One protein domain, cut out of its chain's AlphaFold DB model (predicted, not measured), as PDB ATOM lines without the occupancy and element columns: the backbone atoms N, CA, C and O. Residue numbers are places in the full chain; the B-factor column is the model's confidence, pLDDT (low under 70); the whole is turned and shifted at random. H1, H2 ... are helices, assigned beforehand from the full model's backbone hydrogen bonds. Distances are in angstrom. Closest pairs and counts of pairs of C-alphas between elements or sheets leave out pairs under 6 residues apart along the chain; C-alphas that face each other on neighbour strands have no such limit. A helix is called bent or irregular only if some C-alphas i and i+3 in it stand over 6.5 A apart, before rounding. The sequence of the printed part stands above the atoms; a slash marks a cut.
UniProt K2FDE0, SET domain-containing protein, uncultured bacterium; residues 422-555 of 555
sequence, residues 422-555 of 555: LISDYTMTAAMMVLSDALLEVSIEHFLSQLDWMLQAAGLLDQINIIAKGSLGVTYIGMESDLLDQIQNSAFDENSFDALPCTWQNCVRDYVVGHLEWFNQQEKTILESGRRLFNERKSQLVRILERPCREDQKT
ATOM      1  N   LEU A 422      60.406  44.418  15.491       83.00
ATOM      2  CA  LEU A 422      58.995  44.804  15.542       83.00
ATOM      3  C   LEU A 422      58.567  45.411  14.208       83.00
ATOM      4  O   LEU A 422      57.569  45.008  13.612       83.00
ATOM      5  N   ILE A 423      59.372  46.349  13.722       77.94
ATOM      6  CA  ILE A 423      59.189  47.102  12.485       77.94
ATOM      7  C   ILE A 423      59.865  46.312  11.356       77.94
ATOM      8  O   ILE A 423      60.793  46.775  10.687       77.94
ATOM      9  N   SER A 424      59.423  45.071  11.163       72.88
ATOM     10  CA  SER A 424      59.837  44.263  10.019       72.88
ATOM     11  C   SER A 424      59.030  44.640   8.777       72.88
ATOM     12  O   SER A 424      58.001  45.318   8.838       72.88
ATOM     13  N   ASP A 425      59.502  44.185   7.623       63.59
ATOM     14  CA  ASP A 425      58.819  44.444   6.360       63.59
ATOM     15  C   ASP A 425      57.454  43.750   6.279       63.59
ATOM     16  O   ASP A 425      56.540  44.275   5.655       63.59
ATOM     17  N   TYR A 426      57.272  42.628   6.973       60.53
ATOM     18  CA  TYR A 426      56.033  41.849   6.921       60.53
ATOM     19  C   TYR A 426      55.050  42.213   8.040       60.53
ATOM     20  O   TYR A 426      53.845  42.085   7.862       60.53
ATOM     21  N   THR A 427      55.537  42.765   9.155       65.38
ATOM     22  CA  THR A 427      54.722  43.066  10.345       65.38
ATOM     23  C   THR A 427      54.370  44.544  10.495       65.38
ATOM     24  O   THR A 427      53.784  44.915  11.504       65.38
ATOM     25  N   MET A 428      54.696  45.420   9.534       70.06
ATOM     26  CA  MET A 428      54.586  46.875   9.735       70.06
ATOM     27  C   MET A 428      53.202  47.345  10.178       70.06
ATOM     28  O   MET A 428      53.091  48.183  11.064       70.06
ATOM     29  N   THR A 429      52.140  46.853   9.547       69.88
ATOM     30  CA  THR A 429      50.776  47.268   9.888       69.88
ATOM     31  C   THR A 429      50.471  46.950  11.350       69.88
ATOM     32  O   THR A 429      49.993  47.809  12.089       69.88
ATOM     33  N   ALA A 430      50.808  45.730  11.765       74.06
ATOM     34  CA  ALA A 430      50.687  45.276  13.138       74.06
ATOM     35  C   ALA A 430      51.582  46.092  14.088       74.06
ATOM     36  O   ALA A 430      51.127  46.561  15.127       74.06
ATOM     37  N   ALA A 431      52.828  46.344  13.684       77.00
ATOM     38  CA  ALA A 431      53.788  47.152  14.421       77.00
ATOM     39  C   ALA A 431      53.285  48.581  14.639       77.00
ATOM     40  O   ALA A 431      53.360  49.084  15.750       77.00
ATOM     41  N   MET A 432      52.731  49.229  13.612       77.56
ATOM     42  CA  MET A 432      52.213  50.596  13.696       77.56
ATOM     43  C   MET A 432      51.022  50.715  14.640       77.56
ATOM     44  O   MET A 432      50.891  51.737  15.309       77.56
ATOM     45  N   MET A 433      50.165  49.695  14.701       77.12
ATOM     46  CA  MET A 433      49.045  49.677  15.643       77.12
ATOM     47  C   MET A 433      49.536  49.591  17.080       77.12
ATOM     48  O   MET A 433      49.213  50.444  17.897       77.12
ATOM     49  N   VAL A 434      50.413  48.628  17.340       81.81
ATOM     50  CA  VAL A 434      51.015  48.418  18.655       81.81
ATOM     51  C   VAL A 434      51.857  49.632  19.088       81.81
ATOM     52  O   VAL A 434      51.808  50.051  20.242       81.81
ATOM     53  N   LEU A 435      52.589  50.255  18.157       80.81
ATOM     54  CA  LEU A 435      53.332  51.495  18.396       80.81
ATOM     55  C   LEU A 435      52.403  52.663  18.726       80.81
ATOM     56  O   LEU A 435      52.738  53.448  19.601       80.81
ATOM     57  N   SER A 436      51.265  52.798  18.041       77.50
ATOM     58  CA  SER A 436      50.321  53.890  18.297       77.50
ATOM     59  C   SER A 436      49.835  53.892  19.747       77.50
ATOM     60  O   SER A 436      49.761  54.964  20.341       77.50
ATOM     61  N   ASP A 437      49.561  52.714  20.311       76.06
ATOM     62  CA  ASP A 437      49.126  52.573  21.703       76.06
ATOM     63  C   ASP A 437      50.299  52.746  22.682       76.06
ATOM     64  O   ASP A 437      50.200  53.525  23.628       76.06
ATOM     65  N   ALA A 438      51.450  52.106  22.418       77.31
ATOM     66  CA  ALA A 438      52.642  52.212  23.274       77.31
ATOM     67  C   ALA A 438      53.167  53.648  23.395       77.31
ATOM     68  O   ALA A 438      53.641  54.059  24.450       77.31
ATOM     69  N   LEU A 439      53.119  54.411  22.303       77.69
ATOM     70  CA  LEU A 439      53.680  55.758  22.237       77.69
ATOM     71  C   LEU A 439      52.842  56.802  22.989       77.69
ATOM     72  O   LEU A 439      53.261  57.958  23.062       77.69
ATOM     73  N   LEU A 440      51.680  56.437  23.539       68.75
ATOM     74  CA  LEU A 440      50.941  57.286  24.478       68.75
ATOM     75  C   LEU A 440      51.612  57.327  25.862       68.75
ATOM     76  O   LEU A 440      51.415  58.291  26.602       68.75
ATOM     77  N   GLU A 441      52.459  56.344  26.182       64.25
ATOM     78  CA  GLU A 441      53.260  56.302  27.405       64.25
ATOM     79  C   GLU A 441      54.705  56.753  27.114       64.25
ATOM     80  O   GLU A 441      55.434  56.158  26.325       64.25
ATOM     81  N   VAL A 442      55.125  57.878  27.707       63.25
ATOM     82  CA  VAL A 442      56.238  58.693  27.167       63.25
ATOM     83  C   VAL A 442      57.632  58.291  27.681       63.25
ATOM     84  O   VAL A 442      58.643  58.757  27.149       63.25
ATOM     85  N   SER A 443      57.742  57.447  28.715       81.12
ATOM     86  CA  SER A 443      59.064  57.082  29.248       81.12
ATOM     87  C   SER A 443      59.709  55.960  28.431       81.12
ATOM     88  O   SER A 443      59.091  54.944  28.117       81.12
ATOM     89  N   ILE A 444      60.991  56.133  28.094       81.69
ATOM     90  CA  ILE A 444      61.746  55.129  27.332       81.69
ATOM     91  C   ILE A 444      61.886  53.810  28.100       81.69
ATOM     92  O   ILE A 444      61.869  52.742  27.501       81.69
ATOM     93  N   GLU A 445      61.962  53.882  29.429       82.69
ATOM     94  CA  GLU A 445      62.008  52.726  30.327       82.69
ATOM     95  C   GLU A 445      60.713  51.915  30.254       82.69
ATOM     96  O   GLU A 445      60.753  50.692  30.100       82.69
ATOM     97  N   HIS A 446      59.560  52.594  30.290       83.56
ATOM     98  CA  HIS A 446      58.272  51.936  30.124       83.56
ATOM     99  C   HIS A 446      58.167  51.313  28.729       83.56
ATOM    100  O   HIS A 446      57.869  50.126  28.618       83.56
ATOM    101  N   PHE A 447      58.501  52.056  27.671       84.75
ATOM    102  CA  PHE A 447      58.485  51.535  26.301       84.75
ATOM    103  C   PHE A 447      59.340  50.265  26.147       84.75
ATOM    104  O   PHE A 447      58.884  49.265  25.594       84.75
ATOM    105  N   LEU A 448      60.560  50.265  26.694       83.69
ATOM    106  CA  LEU A 448      61.446  49.097  26.687       83.69
ATOM    107  C   LEU A 448      60.834  47.901  27.424       83.69
ATOM    108  O   LEU A 448      60.968  46.773  26.949       83.69
ATOM    109  N   SER A 449      60.131  48.141  28.535       86.69
ATOM    110  CA  SER A 449      59.434  47.088  29.287       86.69
ATOM    111  C   SER A 449      58.275  46.450  28.508       86.69
ATOM    112  O   SER A 449      57.948  45.288  28.739       86.69
ATOM    113  N   GLN A 450      57.670  47.189  27.573       87.81
ATOM    114  CA  GLN A 450      56.551  46.708  26.760       87.81
ATOM    115  C   GLN A 450      56.995  46.023  25.467       87.81
ATOM    116  O   GLN A 450      56.208  45.304  24.859       87.81
ATOM    117  N   LEU A 451      58.243  46.210  25.038       87.00
ATOM    118  CA  LEU A 451      58.681  45.878  23.684       87.00
ATOM    119  C   LEU A 451      58.540  44.389  23.318       87.00
ATOM    120  O   LEU A 451      58.237  44.068  22.171       87.00
ATOM    121  N   ASP A 452      58.699  43.479  24.283       89.50
ATOM    122  CA  ASP A 452      58.475  42.042  24.054       89.50
ATOM    123  C   ASP A 452      56.988  41.707  23.893       89.50
ATOM    124  O   ASP A 452      56.615  40.944  23.001       89.50
ATOM    125  N   TRP A 453      56.121  42.338  24.690       90.94
ATOM    126  CA  TRP A 453      54.671  42.203  24.539       90.94
ATOM    127  C   TRP A 453      54.187  42.798  23.223       90.94
ATOM    128  O   TRP A 453      53.341  42.210  22.555       90.94
ATOM    129  N   MET A 454      54.778  43.917  22.810       89.31
ATOM    130  CA  MET A 454      54.529  44.547  21.519       89.31
ATOM    131  C   MET A 454      54.888  43.615  20.356       89.31
ATOM    132  O   MET A 454      54.105  43.474  19.419       89.31
ATOM    133  N   LEU A 455      56.049  42.956  20.420       88.50
ATOM    134  CA  LEU A 455      56.481  41.970  19.424       88.50
ATOM    135  C   LEU A 455      55.504  40.796  19.327       88.50
ATOM    136  O   LEU A 455      55.102  40.414  18.226       88.50
ATOM    137  N   GLN A 456      55.091  40.253  20.472       89.75
ATOM    138  CA  GLN A 456      54.148  39.139  20.522       89.75
ATOM    139  C   GLN A 456      52.761  39.545  20.005       89.75
ATOM    140  O   GLN A 456      52.189  38.847  19.168       89.75
ATOM    141  N   ALA A 457      52.249  40.703  20.432       89.88
ATOM    142  CA  ALA A 457      50.986  41.253  19.950       89.88
ATOM    143  C   ALA A 457      51.029  41.491  18.438       89.88
ATOM    144  O   ALA A 457      50.126  41.053  17.729       89.88
ATOM    145  N   ALA A 458      52.100  42.095  17.919       86.81
ATOM    146  CA  ALA A 458      52.252  42.323  16.486       86.81
ATOM    147  C   ALA A 458      52.262  41.011  15.680       86.81
ATOM    148  O   ALA A 458      51.659  40.951  14.607       86.81
ATOM    149  N   GLY A 459      52.875  39.947  16.209       86.06
ATOM    150  CA  GLY A 459      52.803  38.609  15.617       86.06
ATOM    151  C   GLY A 459      51.369  38.069  15.535       86.06
ATOM    152  O   GLY A 459      50.962  37.557  14.494       86.06
ATOM    153  N   LEU A 460      50.567  38.243  16.589       88.88
ATOM    154  CA  LEU A 460      49.153  37.835  16.598       88.88
ATOM    155  C   LEU A 460      48.296  38.657  15.628       88.88
ATOM    156  O   LEU A 460      47.437  38.104  14.939       88.88
ATOM    157  N   LEU A 461      48.536  39.969  15.536       86.81
ATOM    158  CA  LEU A 461      47.871  40.832  14.556       86.81
ATOM    159  C   LEU A 461      48.173  40.381  13.118       86.81
ATOM    160  O   LEU A 461      47.284  40.403  12.266       86.81
ATOM    161  N   ASP A 462      49.401  39.938  12.838       79.94
ATOM    162  CA  ASP A 462      49.771  39.398  11.526       79.94
ATOM    163  C   ASP A 462      49.050  38.073  11.215       79.94
ATOM    164  O   ASP A 462      48.494  37.894  10.129       79.94
ATOM    165  N   GLN A 463      48.922  37.184  12.203       83.56
ATOM    166  CA  GLN A 463      48.113  35.967  12.065       83.56
ATOM    167  C   GLN A 463      46.637  36.290  11.785       83.56
ATOM    168  O   GLN A 463      46.044  35.696  10.883       83.56
ATOM    169  N   ILE A 464      46.049  37.264  12.492       84.44
ATOM    170  CA  ILE A 464      44.677  37.753  12.245       84.44
ATOM    171  C   ILE A 464      44.529  38.268  10.816       84.44
ATOM    172  O   ILE A 464      43.529  37.997  10.154       84.44
ATOM    173  N   ASN A 465      45.529  38.985  10.319       77.69
ATOM    174  CA  ASN A 465      45.577  39.475   8.950       77.69
ATOM    175  C   ASN A 465      45.563  38.342   7.919       77.69
ATOM    176  O   ASN A 465      44.783  38.379   6.959       77.69
ATOM    177  N   ILE A 466      46.391  37.318   8.130       75.44
ATOM    178  CA  ILE A 466      46.435  36.119   7.285       75.44
ATOM    179  C   ILE A 466      45.102  35.361   7.361       75.44
ATOM    180  O   ILE A 466      44.589  34.950   6.324       75.44
ATOM    181  N   ILE A 467      44.487  35.235   8.539       79.38
ATOM    182  CA  ILE A 467      43.149  34.637   8.695       79.38
ATOM    183  C   ILE A 467      42.106  35.448   7.921       79.38
ATOM    184  O   ILE A 467      41.319  34.897   7.156       79.38
ATOM    185  N   ALA A 468      42.105  36.768   8.086       76.19
ATOM    186  CA  ALA A 468      41.103  37.647   7.504       76.19
ATOM    187  C   ALA A 468      41.182  37.700   5.975       76.19
ATOM    188  O   ALA A 468      40.142  37.835   5.328       76.19
ATOM    189  N   LYS A 469      42.390  37.624   5.392       68.69
ATOM    190  CA  LYS A 469      42.638  37.963   3.975       68.69
ATOM    191  C   LYS A 469      43.452  36.936   3.196       68.69
ATOM    192  O   LYS A 469      43.306  36.867   1.981       68.69
ATOM    193  N   GLY A 470      44.219  36.083   3.859       65.69
ATOM    194  CA  GLY A 470      45.141  35.137   3.235       65.69
ATOM    195  C   GLY A 470      46.569  35.664   3.109       65.69
ATOM    196  O   GLY A 470      46.796  36.875   3.114       65.69
ATOM    197  N   SER A 471      47.532  34.753   2.939       57.78
ATOM    198  CA  SER A 471      48.973  35.069   2.865       57.78
ATOM    199  C   SER A 471      49.371  35.997   1.709       57.78
ATOM    200  O   SER A 471      50.396  36.666   1.772       57.78
ATOM    201  N   LEU A 472      48.553  36.087   0.657       52.31
ATOM    202  CA  LEU A 472      48.813  36.949  -0.499       52.31
ATOM    203  C   LEU A 472      48.312  38.393  -0.316       52.31
ATOM    204  O   LEU A 472      48.465  39.197  -1.234       52.31
ATOM    205  N   GLY A 473      47.678  38.735   0.813       50.09
ATOM    206  CA  GLY A 473      47.178  40.092   1.092       50.09
ATOM    207  C   GLY A 473      46.051  40.570   0.163       50.09
ATOM    208  O   GLY A 473      45.633  41.727   0.232       50.09
ATOM    209  N   VAL A 474      45.538  39.695  -0.709       49.72
ATOM    210  CA  VAL A 474      44.457  40.004  -1.648       49.72
ATOM    211  C   VAL A 474      43.125  39.629  -1.024       49.72
ATOM    212  O   VAL A 474      42.950  38.547  -0.474       49.72
ATOM    213  N   THR A 475      42.146  40.510  -1.158       52.03
ATOM    214  CA  THR A 475      40.752  40.166  -0.923       52.03
ATOM    215  C   THR A 475      40.352  39.020  -1.857       52.03
ATOM    216  O   THR A 475      40.219  39.233  -3.055       52.03
ATOM    217  N   TYR A 476      40.111  37.821  -1.325       55.66
ATOM    218  CA  TYR A 476      39.595  36.648  -2.060       55.66
ATOM    219  C   TYR A 476      38.173  36.853  -2.628       55.66
ATOM    220  O   TYR A 476      37.604  35.977  -3.275       55.66
ATOM    221  N   ILE A 477      37.585  38.029  -2.389       47.31
ATOM    222  CA  ILE A 477      36.320  38.473  -2.964       47.31
ATOM    223  C   ILE A 477      36.491  38.602  -4.481       47.31
ATOM    224  O   ILE A 477      37.205  39.480  -4.958       47.31
ATOM    225  N   GLY A 478      35.805  37.732  -5.227       47.44
ATOM    226  CA  GLY A 478      35.832  37.720  -6.692       47.44
ATOM    227  C   GLY A 478      36.851  36.761  -7.318       47.44
ATOM    228  O   GLY A 478      36.995  36.779  -8.536       47.44
ATOM    229  N   MET A 479      37.547  35.936  -6.525       53.12
ATOM    230  CA  MET A 479      38.438  34.887  -7.042       53.12
ATOM    231  C   MET A 479      37.677  33.575  -7.301       53.12
ATOM    232  O   MET A 479      36.751  33.228  -6.565       53.12
ATOM    233  N   GLU A 480      38.063  32.851  -8.356       52.62
ATOM    234  CA  GLU A 480      37.558  31.503  -8.658       52.62
ATOM    235  C   GLU A 480      38.090  30.474  -7.642       52.62
ATOM    236  O   GLU A 480      39.159  30.672  -7.060       52.62
ATOM    237  N   SER A 481      37.338  29.386  -7.413       54.91
ATOM    238  CA  SER A 481      37.597  28.397  -6.349       54.91
ATOM    239  C   SER A 481      39.015  27.837  -6.359       54.91
ATOM    240  O   SER A 481      39.618  27.665  -5.306       54.91
ATOM    241  N   ASP A 482      39.569  27.626  -7.546       54.59
ATOM    242  CA  ASP A 482      40.807  26.871  -7.747       54.59
ATOM    243  C   ASP A 482      42.056  27.662  -7.301       54.59
ATOM    244  O   ASP A 482      43.121  27.095  -7.059       54.59
ATOM    245  N   LEU A 483      41.923  28.987  -7.149       54.91
ATOM    246  CA  LEU A 483      42.950  29.877  -6.593       54.91
ATOM    247  C   LEU A 483      42.853  30.011  -5.063       54.91
ATOM    248  O   LEU A 483      43.816  30.451  -4.433       54.91
ATOM    249  N   LEU A 484      41.715  29.646  -4.457       56.28
ATOM    250  CA  LEU A 484      41.501  29.745  -3.007       56.28
ATOM    251  C   LEU A 484      42.299  28.684  -2.239       56.28
ATOM    252  O   LEU A 484      42.799  28.980  -1.155       56.28
ATOM    253  N   ASP A 485      42.485  27.500  -2.825       52.34
ATOM    254  CA  ASP A 485      43.210  26.376  -2.212       52.34
ATOM    255  C   ASP A 485      44.720  26.638  -2.045       52.34
ATOM    256  O   ASP A 485      45.393  25.967  -1.265       52.34
ATOM    257  N   GLN A 486      45.268  27.638  -2.746       54.84
ATOM    258  CA  GLN A 486      46.675  28.047  -2.633       54.84
ATOM    259  C   GLN A 486      46.921  29.070  -1.513       54.84
ATOM    260  O   GLN A 486      48.072  29.400  -1.211       54.84
ATOM    261  N   ILE A 487      45.861  29.607  -0.904       57.62
ATOM    262  CA  ILE A 487      45.975  30.621   0.140       57.62
ATOM    263  C   ILE A 487      46.332  29.928   1.460       57.62
ATOM    264  O   ILE A 487      45.492  29.277   2.077       57.62
ATOM    265  N   GLN A 488      47.573  30.103   1.923       55.78
ATOM    266  CA  GLN A 488      47.987  29.617   3.240       55.78
ATOM    267  C   GLN A 488      47.154  30.296   4.339       55.78
ATOM    268  O   GLN A 488      47.012  31.523   4.357       55.78
ATOM    269  N   ASN A 489      46.623  29.489   5.260       63.28
ATOM    270  CA  ASN A 489      45.993  29.949   6.495       63.28
ATOM    271  C   ASN A 489      47.001  29.827   7.645       63.28
ATOM    272  O   ASN A 489      47.698  28.818   7.756       63.28
ATOM    273  N   SER A 490      47.040  30.831   8.518       67.94
ATOM    274  CA  SER A 490      47.727  30.726   9.806       67.94
ATOM    275  C   SER A 490      46.747  30.232  10.862       67.94
ATOM    276  O   SER A 490      45.593  30.660  10.879       67.94
ATOM    277  N   ALA A 491      47.210  29.375  11.770       79.38
ATOM    278  CA  ALA A 491      46.526  29.195  13.044       79.38
ATOM    279  C   ALA A 491      46.751  30.447  13.907       79.38
ATOM    280  O   ALA A 491      47.818  31.059  13.831       79.38
ATOM    281  N   PHE A 492      45.743  30.825  14.694       87.56
ATOM    282  CA  PHE A 492      45.891  31.857  15.716       87.56
ATOM    283  C   PHE A 492      46.550  31.238  16.955       87.56
ATOM    284  O   PHE A 492      46.074  30.216  17.451       87.56
ATOM    285  N   ASP A 493      47.641  31.823  17.444       89.50
ATOM    286  CA  ASP A 493      48.338  31.362  18.646       89.50
ATOM    287  C   ASP A 493      47.613  31.845  19.907       89.50
ATOM    288  O   ASP A 493      47.903  32.877  20.515       89.50
ATOM    289  N   GLU A 494      46.640  31.033  20.286       89.56
ATOM    290  CA  GLU A 494      45.803  31.180  21.463       89.56
ATOM    291  C   GLU A 494      46.602  31.327  22.767       89.56
ATOM    292  O   GLU A 494      46.283  32.183  23.591       89.56
ATOM    293  N   ASN A 495      47.676  30.551  22.937       89.69
ATOM    294  CA  ASN A 495      48.488  30.588  24.154       89.69
ATOM    295  C   ASN A 495      49.249  31.909  24.273       89.69
ATOM    296  O   ASN A 495      49.337  32.484  25.359       89.69
ATOM    297  N   SER A 496      49.780  32.401  23.150       89.81
ATOM    298  CA  SER A 496      50.426  33.711  23.101       89.81
ATOM    299  C   SER A 496      49.445  34.838  23.406       89.81
ATOM    300  O   SER A 496      49.789  35.745  24.160       89.81
ATOM    301  N   PHE A 497      48.216  34.772  22.885       91.38
ATOM    302  CA  PHE A 497      47.175  35.753  23.201       91.38
ATOM    303  C   PHE A 497      46.810  35.748  24.690       91.38
ATOM    304  O   PHE A 497      46.754  36.804  25.325       91.38
ATOM    305  N   ASP A 498      46.627  34.565  25.276       89.12
ATOM    306  CA  ASP A 498      46.258  34.417  26.685       89.12
ATOM    307  C   ASP A 498      47.389  34.841  27.637       89.12
ATOM    308  O   ASP A 498      47.132  35.107  28.813       89.12
ATOM    309  N   ALA A 499      48.638  34.901  27.162       90.44
ATOM    310  CA  ALA A 499      49.794  35.373  27.919       90.44
ATOM    311  C   ALA A 499      49.942  36.905  27.941       90.44
ATOM    312  O   ALA A 499      50.601  37.421  28.847       90.44
ATOM    313  N   LEU A 500      49.338  37.618  26.984       90.50
ATOM    314  CA  LEU A 500      49.467  39.070  26.865       90.50
ATOM    315  C   LEU A 500      48.848  39.822  28.063       90.50
ATOM    316  O   LEU A 500      47.801  39.424  28.579       90.50
ATOM    317  N   PRO A 501      49.437  40.962  28.473       90.06
ATOM    318  CA  PRO A 501      48.773  41.930  29.346       90.06
ATOM    319  C   PRO A 501      47.467  42.468  28.737       90.06
ATOM    320  O   PRO A 501      47.346  42.554  27.513       90.06
ATOM    321  N   CYS A 502      46.524  42.916  29.578       86.94
ATOM    322  CA  CYS A 502      45.205  43.407  29.146       86.94
ATOM    323  C   CYS A 502      45.281  44.492  28.062       86.94
ATOM    324  O   CYS A 502      44.527  44.438  27.093       86.94
ATOM    325  N   THR A 503      46.229  45.429  28.172       86.19
ATOM    326  CA  THR A 503      46.464  46.477  27.165       86.19
ATOM    327  C   THR A 503      46.662  45.886  25.767       86.19
ATOM    328  O   THR A 503      46.009  46.297  24.809       86.19
ATOM    329  N   TRP A 504      47.507  44.860  25.653       89.50
ATOM    330  CA  TRP A 504      47.844  44.230  24.379       89.50
ATOM    331  C   TRP A 504      46.773  43.244  23.904       89.50
ATOM    332  O   TRP A 504      46.548  43.127  22.701       89.50
ATOM    333  N   GLN A 505      46.048  42.599  24.824       90.12
ATOM    334  CA  GLN A 505      44.852  41.823  24.478       90.12
ATOM    335  C   GLN A 505      43.768  42.713  23.860       90.12
ATOM    336  O   GLN A 505      43.171  42.338  22.851       90.12
ATOM    337  N   ASN A 506      43.542  43.902  24.421       88.25
ATOM    338  CA  ASN A 506      42.577  44.865  23.891       88.25
ATOM    339  C   ASN A 506      43.004  45.390  22.515       88.25
ATOM    340  O   ASN A 506      42.189  45.369  21.599       88.25
ATOM    341  N   CYS A 507      44.288  45.714  22.325       86.56
ATOM    342  CA  CYS A 507      44.838  46.078  21.012       86.56
ATOM    343  C   CYS A 507      44.551  44.996  19.944       86.56
ATOM    344  O   CYS A 507      44.095  45.290  18.835       86.56
ATOM    345  N   VAL A 508      44.747  43.718  20.293       89.25
ATOM    346  CA  VAL A 508      44.431  42.581  19.412       89.25
ATOM    347  C   VAL A 508      42.928  42.471  19.132       89.25
ATOM    348  O   VAL A 508      42.540  42.294  17.974       89.25
ATOM    349  N   ARG A 509      42.068  42.623  20.145       89.31
ATOM    350  CA  ARG A 509      40.603  42.594  19.972       89.31
ATOM    351  C   ARG A 509      40.103  43.728  19.084       89.31
ATOM    352  O   ARG A 509      39.343  43.464  18.154       89.31
ATOM    353  N   ASP A 510      40.562  44.955  19.306       85.56
ATOM    354  CA  ASP A 510      40.187  46.118  18.495       85.56
ATOM    355  C   ASP A 510      40.546  45.907  17.021       85.56
ATOM    356  O   ASP A 510      39.793  46.281  16.112       85.56
ATOM    357  N   TYR A 511      41.661  45.221  16.756       85.00
ATOM    358  CA  TYR A 511      42.023  44.854  15.395       85.00
ATOM    359  C   TYR A 511      41.071  43.842  14.763       85.00
ATOM    360  O   TYR A 511      40.673  43.998  13.602       85.00
ATOM    361  N   VAL A 512      40.667  42.826  15.526       87.75
ATOM    362  CA  VAL A 512      39.661  41.852  15.091       87.75
ATOM    363  C   VAL A 512      38.328  42.541  14.803       87.75
ATOM    364  O   VAL A 512      37.734  42.277  13.754       87.75
ATOM    365  N   VAL A 513      37.884  43.466  15.662       85.94
ATOM    366  CA  VAL A 513      36.665  44.266  15.446       85.94
ATOM    367  C   VAL A 513      36.744  45.014  14.116       85.94
ATOM    368  O   VAL A 513      35.826  44.909  13.301       85.94
ATOM    369  N   GLY A 514      37.863  45.686  13.836       81.00
ATOM    370  CA  GLY A 514      38.058  46.402  12.573       81.00
ATOM    371  C   GLY A 514      37.975  45.503  11.331       81.00
ATOM    372  O   GLY A 514      37.416  45.908  10.306       81.00
ATOM    373  N   HIS A 515      38.484  44.268  11.400       81.38
ATOM    374  CA  HIS A 515      38.301  43.295  10.317       81.38
ATOM    375  C   HIS A 515      36.853  42.815  10.231       81.38
ATOM    376  O   HIS A 515      36.314  42.759   9.131       81.38
ATOM    377  N   LEU A 516      36.181  42.525  11.345       85.00
ATOM    378  CA  LEU A 516      34.778  42.096  11.334       85.00
ATOM    379  C   LEU A 516      33.834  43.164  10.771       85.00
ATOM    380  O   LEU A 516      32.924  42.828  10.011       85.00
ATOM    381  N   GLU A 517      34.070  44.443  11.062       81.00
ATOM    382  CA  GLU A 517      33.369  45.553  10.409       81.00
ATOM    383  C   GLU A 517      33.550  45.507   8.890       81.00
ATOM    384  O   GLU A 517      32.583  45.657   8.139       81.00
ATOM    385  N   TRP A 518      34.777  45.253   8.432       77.81
ATOM    386  CA  TRP A 518      35.071  45.081   7.017       77.81
ATOM    387  C   TRP A 518      34.352  43.854   6.430       77.81
ATOM    388  O   TRP A 518      33.701  43.991   5.396       77.81
ATOM    389  N   PHE A 519      34.361  42.695   7.097       79.88
ATOM    390  CA  PHE A 519      33.586  41.517   6.675       79.88
ATOM    391  C   PHE A 519      32.095  41.865   6.546       79.88
ATOM    392  O   PHE A 519      31.485  41.619   5.508       79.88
ATOM    393  N   ASN A 520      31.506  42.521   7.543       81.50
ATOM    394  CA  ASN A 520      30.096  42.918   7.510       81.50
ATOM    395  C   ASN A 520      29.771  43.851   6.330       81.50
ATOM    396  O   ASN A 520      28.689  43.764   5.751       81.50
ATOM    397  N   GLN A 521      30.713  44.704   5.917       75.44
ATOM    398  CA  GLN A 521      30.550  45.539   4.722       75.44
ATOM    399  C   GLN A 521      30.549  44.729   3.414       75.44
ATOM    400  O   GLN A 521      29.915  45.156   2.449       75.44
ATOM    401  N   GLN A 522      31.229  43.580   3.370       71.12
ATOM    402  CA  GLN A 522      31.391  42.748   2.168       71.12
ATOM    403  C   GLN A 522      30.389  41.587   2.051       71.12
ATOM    404  O   GLN A 522      30.287  40.940   1.012       71.12
ATOM    405  N   GLU A 523      29.611  41.310   3.097       78.06
ATOM    406  CA  GLU A 523      28.714  40.144   3.176       78.06
ATOM    407  C   GLU A 523      27.683  40.062   2.032       78.06
ATOM    408  O   GLU A 523      27.279  38.972   1.607       78.06
ATOM    409  N   LYS A 524      27.282  41.223   1.498       70.88
ATOM    410  CA  LYS A 524      26.316  41.351   0.394       70.88
ATOM    411  C   LYS A 524      26.949  41.317  -0.997       70.88
ATOM    412  O   LYS A 524      26.223  41.148  -1.969       70.88
ATOM    413  N   THR A 525      28.261  41.513  -1.103       66.88
ATOM    414  CA  THR A 525      28.988  41.609  -2.381       66.88
ATOM    415  C   THR A 525      29.768  40.340  -2.714       66.88
ATOM    416  O   THR A 525      30.241  40.198  -3.839       66.88
ATOM    417  N   ILE A 526      29.899  39.407  -1.768       69.31
ATOM    418  CA  ILE A 526      30.642  38.172  -1.991       69.31
ATOM    419  C   ILE A 526      29.872  37.156  -2.847       69.31
ATOM    420  O   ILE A 526      28.701  36.859  -2.591       69.31
ATOM    421  N   LEU A 527      30.570  36.611  -3.848       68.38
ATOM    422  CA  LEU A 527      30.083  35.559  -4.741       68.38
ATOM    423  C   LEU A 527      29.844  34.244  -3.988       68.38
ATOM    424  O   LEU A 527      30.530  33.943  -3.010       68.38
ATOM    425  N   GLU A 528      28.916  33.430  -4.499       75.25
ATOM    426  CA  GLU A 528      28.567  32.117  -3.935       75.25
ATOM    427  C   GLU A 528      29.804  31.215  -3.768       75.25
ATOM    428  O   GLU A 528      29.994  30.603  -2.717       75.25
ATOM    429  N   SER A 529      30.704  31.222  -4.759       66.88
ATOM    430  CA  SER A 529      31.944  30.432  -4.778       66.88
ATOM    431  C   SER A 529      32.897  30.733  -3.613       66.88
ATOM    432  O   SER A 529      33.612  29.842  -3.166       66.88
ATOM    433  N   GLY A 530      32.896  31.963  -3.086       70.31
ATOM    434  CA  GLY A 530      33.757  32.390  -1.974       70.31
ATOM    435  C   GLY A 530      33.073  32.393  -0.600       70.31
ATOM    436  O   GLY A 530      33.729  32.649   0.413       70.31
ATOM    437  N   ARG A 531      31.760  32.124  -0.533       80.12
ATOM    438  CA  ARG A 531      30.939  32.325   0.677       80.12
ATOM    439  C   ARG A 531      31.296  31.375   1.823       80.12
ATOM    440  O   ARG A 531      31.271  31.786   2.981       80.12
ATOM    441  N   ARG A 532      31.675  30.129   1.518       82.12
ATOM    442  CA  ARG A 532      32.100  29.143   2.531       82.12
ATOM    443  C   ARG A 532      33.343  29.616   3.291       82.12
ATOM    444  O   ARG A 532      33.294  29.719   4.514       82.12
ATOM    445  N   LEU A 533      34.414  29.949   2.566       77.00
ATOM    446  CA  LEU A 533      35.682  30.409   3.146       77.00
ATOM    447  C   LEU A 533      35.508  31.726   3.914       77.00
ATOM    448  O   LEU A 533      36.073  31.907   4.989       77.00
ATOM    449  N   PHE A 534      34.688  32.636   3.388       80.56
ATOM    450  CA  PHE A 534      34.351  33.888   4.060       80.56
ATOM    451  C   PHE A 534      33.691  33.666   5.422       80.56
ATOM    452  O   PHE A 534      34.116  34.261   6.412       80.56
ATOM    453  N   ASN A 535      32.678  32.797   5.486       85.75
ATOM    454  CA  ASN A 535      31.994  32.485   6.738       85.75
ATOM    455  C   ASN A 535      32.937  31.805   7.735       85.75
ATOM    456  O   ASN A 535      32.948  32.175   8.904       85.75
ATOM    457  N   GLU A 536      33.764  30.864   7.273       84.94
ATOM    458  CA  GLU A 536      34.758  30.186   8.111       84.94
ATOM    459  C   GLU A 536      35.737  31.179   8.754       84.94
ATOM    460  O   GLU A 536      35.917  31.172   9.973       84.94
ATOM    461  N   ARG A 537      36.309  32.091   7.960       85.69
ATOM    462  CA  ARG A 537      37.238  33.128   8.439       85.69
ATOM    463  C   ARG A 537      36.564  34.110   9.391       85.69
ATOM    464  O   ARG A 537      37.114  34.413  10.448       85.69
ATOM    465  N   LYS A 538      35.347  34.561   9.064       87.75
ATOM    466  CA  LYS A 538      34.534  35.410   9.951       87.75
ATOM    467  C   LYS A 538      34.309  34.720  11.300       87.75
ATOM    468  O   LYS A 538      34.498  35.349  12.335       87.75
ATOM    469  N   SER A 539      33.977  33.428  11.304       89.19
ATOM    470  CA  SER A 539      33.805  32.650  12.536       89.19
ATOM    471  C   SER A 539      35.096  32.499  13.339       89.19
ATOM    472  O   SER A 539      35.045  32.590  14.561       89.19
ATOM    473  N   GLN A 540      36.248  32.297  12.692       88.06
ATOM    474  CA  GLN A 540      37.541  32.252  13.392       88.06
ATOM    475  C   GLN A 540      37.840  33.576  14.106       88.06
ATOM    476  O   GLN A 540      38.215  33.563  15.274       88.06
ATOM    477  N   LEU A 541      37.601  34.711  13.444       89.38
ATOM    478  CA  LEU A 541      37.760  36.037  14.046       89.38
ATOM    479  C   LEU A 541      36.810  36.253  15.235       89.38
ATOM    480  O   LEU A 541      37.236  36.738  16.277       89.38
ATOM    481  N   VAL A 542      35.541  35.845  15.119       90.56
ATOM    482  CA  VAL A 542      34.569  35.942  16.225       90.56
ATOM    483  C   VAL A 542      35.035  35.160  17.459       90.56
ATOM    484  O   VAL A 542      34.978  35.700  18.562       90.56
ATOM    485  N   ARG A 543      35.592  33.952  17.289       89.56
ATOM    486  CA  ARG A 543      36.109  33.153  18.417       89.56
ATOM    487  C   ARG A 543      37.227  33.851  19.194       89.56
ATOM    488  O   ARG A 543      37.342  33.639  20.394       89.56
ATOM    489  N   ILE A 544      38.040  34.679  18.535       89.50
ATOM    490  CA  ILE A 544      39.093  35.455  19.206       89.50
ATOM    491  C   ILE A 544      38.466  36.507  20.137       89.50
ATOM    492  O   ILE A 544      38.965  36.713  21.240       89.50
ATOM    493  N   LEU A 545      37.356  37.141  19.735       87.19
ATOM    494  CA  LEU A 545      36.650  38.122  20.573       87.19
ATOM    495  C   LEU A 545      35.930  37.495  21.767       87.19
ATOM    496  O   LEU A 545      35.846  38.121  22.818       87.19
ATOM    497  N   GLU A 546      35.425  36.273  21.615       86.44
ATOM    498  CA  GLU A 546      34.713  35.543  22.672       86.44
ATOM    499  C   GLU A 546      35.644  35.054  23.798       86.44
ATOM    500  O   GLU A 546      35.171  34.570  24.828       86.44
ATOM    501  N   ARG A 547      36.969  35.185  23.637       82.19
ATOM    502  CA  ARG A 547      37.941  34.780  24.655       82.19
ATOM    503  C   ARG A 547      37.973  35.761  25.838       82.19
ATOM    504  O   ARG A 547      38.161  36.964  25.623       82.19
ATOM    505  N   PRO A 548      37.873  35.266  27.086       69.56
ATOM    506  CA  PRO A 548      37.823  36.104  28.285       69.56
ATOM    507  C   PRO A 548      39.134  36.869  28.516       69.56
ATOM    508  O   PRO A 548      40.219  36.366  28.225       69.56
ATOM    509  N   CYS A 549      39.055  38.094  29.045       62.69
ATOM    510  CA  CYS A 549      40.230  38.836  29.508       62.69
ATOM    511  C   CYS A 549      40.695  38.274  30.861       62.69
ATOM    512  O   CYS A 549      39.870  37.862  31.677       62.69
ATOM    513  N   ARG A 550      42.006  38.263  31.144       56.56
ATOM    514  CA  ARG A 550      42.524  37.755  32.436       56.56
ATOM    515  C   ARG A 550      41.967  38.505  33.652       56.56
ATOM    516  O   ARG A 550      41.897  37.925  34.732       56.56
ATOM    517  N   GLU A 551      41.592  39.772  33.495       53.16
ATOM    518  CA  GLU A 551      40.952  40.557  34.559       53.16
ATOM    519  C   GLU A 551      39.475  40.182  34.762       53.16
ATOM    520  O   GLU A 551      39.053  40.083  35.912       53.16
ATOM    521  N   ASP A 552      38.750  39.821  33.698       50.16
ATOM    522  CA  ASP A 552      37.348  39.368  33.769       50.16
ATOM    523  C   ASP A 552      37.193  37.995  34.443       50.16
ATOM    524  O   ASP A 552      36.093  37.599  34.798       50.16
ATOM    525  N   GLN A 553      38.282  37.237  34.612       47.28
ATOM    526  CA  GLN A 553      38.270  35.957  35.333       47.28
ATOM    527  C   GLN A 553      38.466  36.109  36.850       47.28
ATOM    528  O   GLN A 553      38.315  35.129  37.583       47.28
ATOM    529  N   LYS A 554      38.857  37.299  37.331       43.00
ATOM    530  CA  LYS A 554      39.080  37.579  38.764       43.00
ATOM    531  C   LYS A 554      37.906  38.289  39.446       43.00
ATOM    532  O   LYS A 554      37.877  38.316  40.676       43.00
ATOM    533  N   THR A 555      36.980  38.847  38.674       32.81
ATOM    534  CA  THR A 555      35.687  39.412  39.104       32.81
ATOM    535  C   THR A 555      34.559  38.499  38.682       32.81
ATOM    536  O   THR A 555      33.610  38.342  39.481       32.81
TER     537      THR A 555
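Overview. This is residues 422 to 555 of the 555 residues of the protein "SET domain-containing protein" of uncultured bacterium (UniProt K2FDE0). Three long helices, H2, H5 and H6, lie side by side as a bundle along the longest axis, with H2 and H6 offset and overlapping only in part. H1 folds back on H2 and reaches residues 504 to 507 of H5, short H4 packs on H2, and tiny H3 sits in a long loop near the start of H6, at the opposite end from residues 440 to 445, which stick out. The printed part has 134 residues with six named helices, H1 to H6 in chain order, and no named strand: the class is all helix. It is compact, with a radius of gyration of the C-alphas of 16.2 A, and spans 51 by 38 by 24 A.

Arrangement. H1, residues 428 to 438, and H2, residues 444 to 469, form a helical hairpin; they touch, with the closest C-alphas those of Ala 430 and Ala 458, 4.7 A apart, at a steep tilt of 40 degrees, opposite ways. H2 is the hub, touching four other helices. H3, residues 481 to 484, touches no helix but is close to H6, residues 528 to 545, without clearly touching; their closest C-alphas, of Ser 481 and Ser 529, are 6.2 A apart. H4, residues 494 to 499, touches residues 456 to 460 of H2 alone, closest at the C-alphas of Gln 456 and Ser 496, 7.1 A. H5, residues 502 to 522, touches H2 at a shallow tilt of 27 degrees, the same way; the closest C-alphas, of Ala 457 and Trp 504, are 6.2 A apart. H5 and H6 form a helical hairpin at a shallow tilt of 22 degrees, closest at the C-alphas of Arg 509 and Leu 545, 6.0 A. Every O i to N i+4 pair is within hydrogen-bond range in H1, H4 and H5, against 20 of 22 in H2 and 12 of 14 in H6; H3 is too short for such a pair.

Along the chain. H1 begins at C-alpha 428, (54.586, 46.875, 9.735), and measures 14.7 A. H2 measures 34.7 A, has a kink of 48 degrees near residue 452, and is irregular, with C-alphas 449 and 452 7.3 A apart. H3 measures 5.3 A, H4 8.7 A and H5 30.3 A. H6 measures 26.5 A, is irregular, with C-alphas 529 and 532 7.4 A apart, and ends at C-alpha 545, (36.650, 38.122, 20.573).

Size, cuts and confidence. The two C-alphas farthest apart, of Glu 445 and Glu 528, are 52.1 A apart. The printed part has no cut, and the link from H2 to H3 is long. Mean pLDDT of the printed part is 75.7; 41 residues are under 70, among them 469 to 490 and 548 to 555.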